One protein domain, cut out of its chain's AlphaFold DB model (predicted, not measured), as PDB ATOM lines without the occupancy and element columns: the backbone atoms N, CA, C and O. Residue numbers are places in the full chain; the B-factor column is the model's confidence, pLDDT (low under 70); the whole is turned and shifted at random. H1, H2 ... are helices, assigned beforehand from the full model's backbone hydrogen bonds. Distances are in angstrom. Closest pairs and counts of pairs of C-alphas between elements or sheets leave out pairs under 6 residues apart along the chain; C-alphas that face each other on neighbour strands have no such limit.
ATOM      1  N   ASP A  71     234.134 197.684  95.852       85.38
ATOM      2  CA  ASP A  71     234.154 198.657  94.760       85.38
ATOM      3  C   ASP A  71     233.318 199.900  95.091       85.38
ATOM      4  O   ASP A  71     233.825 201.017  95.013       85.38
ATOM      5  N   LEU A  72     232.080 199.710  95.555       84.19
ATOM      6  CA  LEU A  72     231.211 200.813  95.978       84.19
ATOM      7  C   LEU A  72     231.764 201.550  97.203       84.19
ATOM      8  O   LEU A  72     231.673 202.770  97.279       84.19
ATOM      9  N   TYR A  73     232.377 200.830  98.142       85.00
ATOM     10  CA  TYR A  73     233.010 201.430  99.315       85.00
ATOM     11  C   TYR A  73     234.227 202.289  98.942       85.00
ATOM     12  O   TYR A  73     234.403 203.382  99.475       85.00
ATOM     13  N   LEU A  74     235.056 201.834  97.997       87.44
ATOM     14  CA  LEU A  74     236.187 202.618  97.496       87.44
ATOM     15  C   LEU A  74     235.726 203.859  96.728       87.44
ATOM     16  O   LEU A  74     236.314 204.924  96.908       87.44
ATOM     17  N   LEU A  75     234.667 203.741  95.922       86.62
ATOM     18  CA  LEU A  75     234.031 204.893  95.277       86.62
ATOM     19  C   LEU A  75     233.528 205.890  96.324       86.62
ATOM     20  O   LEU A  75     233.869 207.066  96.246       86.62
ATOM     21  N   MET A  76     232.811 205.421  97.350       87.62
ATOM     22  CA  MET A  76     232.351 206.265  98.453       87.62
ATOM     23  C   MET A  76     233.513 207.041  99.077       87.62
ATOM     24  O   MET A  76     233.446 208.258  99.140       87.62
ATOM     25  N   LEU A  77     234.601 206.362  99.459       89.19
ATOM     26  CA  LEU A  77     235.776 207.012 100.055       89.19
ATOM     27  C   LEU A  77     236.459 208.015  99.119       89.19
ATOM     28  O   LEU A  77     236.981 209.028  99.583       89.19
ATOM     29  N   THR A  78     236.475 207.716  97.820       89.38
ATOM     30  CA  THR A  78     237.092 208.566  96.796       89.38
ATOM     31  C   THR A  78     236.324 209.880  96.653       89.38
ATOM     32  O   THR A  78     236.937 210.943  96.602       89.38
ATOM     33  N   TYR A  79     234.990 209.820  96.644       88.12
ATOM     34  CA  TYR A  79     234.135 210.994  96.462       88.12
ATOM     35  C   TYR A  79     233.794 211.720  97.769       88.12
ATOM     36  O   TYR A  79     233.530 212.916  97.732       88.12
ATOM     37  N   SER A  80     233.873 211.045  98.918       90.75
ATOM     38  CA  SER A  80     233.587 211.627 100.234       90.75
ATOM     39  C   SER A  80     234.767 212.355 100.879       90.75
ATOM     40  O   SER A  80     234.658 212.810 102.018       90.75
ATOM     41  N   ASN A  81     235.928 212.414 100.215       86.62
ATOM     42  CA  ASN A  81     237.187 212.841 100.832       86.62
ATOM     43  C   ASN A  81     237.495 212.042 102.121       86.62
ATOM     44  O   ASN A  81     237.821 212.607 103.165       86.62
ATOM     45  N   HIS A  82     237.357 210.714 102.046       83.25
ATOM     46  CA  HIS A  82     237.595 209.763 103.140       83.25
ATOM     47  C   HIS A  82     236.643 209.848 104.348       83.25
ATOM     48  O   HIS A  82     236.929 209.239 105.383       83.25
ATOM     49  N   LYS A  83     235.498 210.534 104.237       88.38
ATOM     50  CA  LYS A  83     234.401 210.401 105.214       88.38
ATOM     51  C   LYS A  83     233.734 209.027 105.076       88.38
ATOM     52  O   LYS A  83     233.760 208.415 104.007       88.38
ATOM     53  N   ASP A  84     233.076 208.568 106.134       84.12
ATOM     54  CA  ASP A  84     232.268 207.342 106.151       84.12
ATOM     55  C   ASP A  84     230.824 207.539 105.640       84.12
ATOM     56  O   ASP A  84     230.023 206.606 105.668       84.12
ATOM     57  N   TYR A  85     230.510 208.731 105.127       85.06
ATOM     58  CA  TYR A  85     229.245 209.089 104.489       85.06
ATOM     59  C   TYR A  85     229.485 209.980 103.262       85.06
ATOM     60  O   TYR A  85     230.548 210.581 103.131       85.06
ATOM     61  N   LEU A  86     228.484 210.078 102.381       87.69
ATOM     62  CA  LEU A  86     228.426 211.065 101.299       87.69
ATOM     63  C   LEU A  86     227.419 212.147 101.687       87.69
ATOM     64  O   LEU A  86     226.272 211.825 102.006       87.69
ATOM     65  N   ASP A  87     227.836 213.409 101.672       92.19
ATOM     66  CA  ASP A  87     226.896 214.529 101.729       92.19
ATOM     67  C   ASP A  87     226.338 214.869 100.332       92.19
ATOM     68  O   ASP A  87     226.610 214.185  99.341       92.19
ATOM     69  N   ALA A  88     225.482 215.891 100.254       90.94
ATOM     70  CA  ALA A  88     224.823 216.264  99.005       90.94
ATOM     71  C   ALA A  88     225.823 216.713  97.924       90.94
ATOM     72  O   ALA A  88     225.614 216.414  96.747       90.94
ATOM     73  N   ASP A  89     226.908 217.385  98.315       90.81
ATOM     74  CA  ASP A  89     227.938 217.850  97.387       90.81
ATOM     75  C   ASP A  89     228.806 216.681  96.910       90.81
ATOM     76  O   ASP A  89     229.103 216.582  95.716       90.81
ATOM     77  N   ASP A  90     229.164 215.761  97.812       91.94
ATOM     78  CA  ASP A  90     229.898 214.540  97.466       91.94
ATOM     79  C   ASP A  90     229.091 213.675  96.476       91.94
ATOM     80  O   ASP A  90     229.621 213.200  95.466       91.94
ATOM     81  N   LEU A  91     227.786 213.505  96.731       88.88
ATOM     82  CA  LEU A  91     226.891 212.743  95.860       88.88
ATOM     83  C   LEU A  91     226.705 213.421  94.498       88.88
ATOM     84  O   LEU A  91     226.741 212.743  93.472       88.88
ATOM     85  N   LYS A  92     226.544 214.750  94.472       88.19
ATOM     86  CA  LYS A  92     226.443 215.520  93.226       88.19
ATOM     87  C   LYS A  92     227.677 215.307  92.348       88.19
ATOM     88  O   LYS A  92     227.539 214.959  91.178       88.19
ATOM     89  N   ARG A  93     228.878 215.414  92.927       87.12
ATOM     90  CA  ARG A  93     230.142 215.171  92.208       87.12
ATOM     91  C   ARG A  93     230.228 213.756  91.647       87.12
ATOM     92  O   ARG A  93     230.680 213.580  90.517       87.12
ATOM     93  N   PHE A  94     229.802 212.756  92.420       86.69
ATOM     94  CA  PHE A  94     229.757 211.368  91.960       86.69
ATOM     95  C   PHE A  94     228.837 211.200  90.739       86.69
ATOM     96  O   PHE A  94     229.239 210.579  89.755       86.69
ATOM     97  N   LEU A  95     227.628 211.771  90.774       86.44
ATOM     98  CA  LEU A  95     226.663 211.672  89.672       86.44
ATOM     99  C   LEU A  95     227.171 212.351  88.390       86.44
ATOM    100  O   LEU A  95     227.109 211.754  87.315       86.44
ATOM    101  N   GLU A  96     227.743 213.551  88.519       85.25
ATOM    102  CA  GLU A  96     228.309 214.307  87.394       85.25
ATOM    103  C   GLU A  96     229.519 213.589  86.770       85.25
ATOM    104  O   GLU A  96     229.657 213.539  85.547       85.25
ATOM    105  N   THR A  97     230.389 212.997  87.595       82.19
ATOM    106  CA  THR A  97     231.665 212.423  87.129       82.19
ATOM    107  C   THR A  97     231.519 210.990  86.612       82.19
ATOM    108  O   THR A  97     232.056 210.657  85.556       82.19
ATOM    109  N   GLU A  98     230.801 210.126  87.338       81.50
ATOM    110  CA  GLU A  98     230.765 208.678  87.065       81.50
ATOM    111  C   GLU A  98     229.506 208.237  86.323       81.50
ATOM    112  O   GLU A  98     229.568 207.368  85.453       81.50
ATOM    113  N   GLN A  99     228.342 208.793  86.675       72.69
ATOM    114  CA  GLN A  99     227.072 208.390  86.060       72.69
ATOM    115  C   GLN A  99     226.775 209.145  84.768       72.69
ATOM    116  O   GLN A  99     225.849 208.760  84.055       72.69
ATOM    117  N   LYS A 100     227.592 210.159  84.437       69.44
ATOM    118  CA  LYS A 100     227.369 211.055  83.297       69.44
ATOM    119  C   LYS A 100     225.926 211.543  83.297       69.44
ATOM    120  O   LYS A 100     225.260 211.483  82.261       69.44
ATOM    121  N   ASP A 101     225.439 211.938  84.473       61.25
ATOM    122  CA  ASP A 101     224.147 212.596  84.577       61.25
ATOM    123  C   ASP A 101     224.298 213.929  83.841       61.25
ATOM    124  O   ASP A 101     224.801 214.916  84.378       61.25
ATOM    125  N   LEU A 102     224.004 213.890  82.538       55.81
ATOM    126  CA  LEU A 102     223.855 215.051  81.682       55.81
ATOM    127  C   LEU A 102     222.750 215.845  82.353       55.81
ATOM    128  O   LEU A 102     221.586 215.438  82.310       55.81
ATOM    129  N   GLY A 103     223.127 216.920  83.045       57.81
ATOM    130  CA  GLY A 103     222.166 217.802  83.682       57.81
ATOM    131  C   GLY A 103     221.055 218.125  82.685       57.81
ATOM    132  O   GLY A 103     221.284 218.170  81.476       57.81
ATOM    133  N   LEU A 104     219.835 218.345  83.172       54.91
ATOM    134  CA  LEU A 104     218.685 218.692  82.320       54.91
ATOM    135  C   LEU A 104     218.985 219.849  81.339       54.91
ATOM    136  O   LEU A 104     218.339 219.954  80.297       54.91
ATOM    137  N   ASP A 105     220.001 220.657  81.639       57.81
ATOM    138  CA  ASP A 105     220.553 221.705  80.785       57.81
ATOM    139  C   ASP A 105     221.182 221.175  79.474       57.81
ATOM    140  O   ASP A 105     220.968 221.768  78.416       57.81
ATOM    141  N   ASP A 106     221.869 220.026  79.490       56.62
ATOM    142  CA  ASP A 106     222.456 219.401  78.291       56.62
ATOM    143  C   ASP A 106     221.386 218.741  77.399       56.62
ATOM    144  O   ASP A 106     221.480 218.763  76.167       56.62
ATOM    145  N   LEU A 107     220.310 218.213  77.995       52.72
ATOM    146  CA  LEU A 107     219.150 217.691  77.257       52.72
ATOM    147  C   LEU A 107     218.368 218.814  76.560       52.72
ATOM    148  O   LEU A 107     217.964 218.651  75.407       52.72
ATOM    149  N   LEU A 108     218.211 219.971  77.212       55.00
ATOM    150  CA  LEU A 108     217.606 221.162  76.603       55.00
ATOM    151  C   LEU A 108     218.492 221.768  75.504       55.00
ATOM    152  O   LEU A 108     217.962 222.249  74.501       55.00
ATOM    153  N   GLY A 109     219.821 221.686  75.642       54.22
ATOM    154  CA  GLY A 109     220.772 222.068  74.595       54.22
ATOM    155  C   GLY A 109     220.648 221.214  73.329       54.22
ATOM    156  O   GLY A 109     220.678 221.750  72.224       54.22
ATOM    157  N   SER A 110     220.418 219.904  73.479       51.06
ATOM    158  CA  SER A 110     220.279 218.969  72.347       51.06
ATOM    159  C   SER A 110     218.960 219.089  71.569       51.06
ATOM    160  O   SER A 110     218.905 218.746  70.390       51.06
ATOM    161  N   LEU A 111     217.895 219.605  72.194       50.91
ATOM    162  CA  LEU A 111     216.587 219.798  71.549       50.91
ATOM    163  C   LEU A 111     216.518 221.060  70.677       50.91
ATOM    164  O   LEU A 111     215.581 221.209  69.896       50.91
ATOM    165  N   ASN A 112     217.496 221.959  70.804       50.38
ATOM    166  CA  ASN A 112     217.583 223.190  70.020       50.38
ATOM    167  C   ASN A 112     218.613 223.101  68.883       50.38
ATOM    168  O   ASN A 112     218.905 224.110  68.239       50.38
TER     169      ASN A 112
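Overview. This is residues 71 to 112 of the 118 residues of the protein "1-phosphatidylinositol-bisphosphate phosphodiesterase eta-2" of Limosa lapponica baueri (UniProt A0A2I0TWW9). The longest helix, H2, and H1 form a small body, where the end of H1 at Tyr 79 meets H2 steeply and the link between them folds the chain back. Residues 104 to 112, with the short helix H3, stick out from this body as an arm that adds to the length. The printed part has 42 residues, with three named helices in the order H1, H2, H3 and no named strand; the class is all helix. It is loose, with a radius of gyration of the C-alphas of 13.0 A, and spans 42 by 19 by 10 A.

Arrangement. H2, residues 88 to 98, touches H1, residues 71 to 79; the closest C-alphas, of Tyr 79 and Asp 90, are 5.6 A apart. Their lines stand at a steep tilt of 63 degrees, opposite ways. H3, residues 104 to 110, is apart from both. In H1, H2 and H3 every O i to N i+4 pair is within hydrogen-bond range.

Along the chain. H2 is 15.3 A long, from C-alpha 88 at (224.823, 216.264, 99.005). H1 is 12.5 A long, from C-alpha 71 at (234.154, 198.657, 94.760). H3 is 10.1 A long, ending with C-alpha 110 at (220.279, 218.969, 72.347).

Size, cuts and confidence. The C-alphas farthest apart, of Asp 84 and Asn 112, are 42.1 A apart. The printed part has no cut; the link H1 to H2 is short, H2 to H3 tight. Residues 100 to 112 have pLDDT under 70.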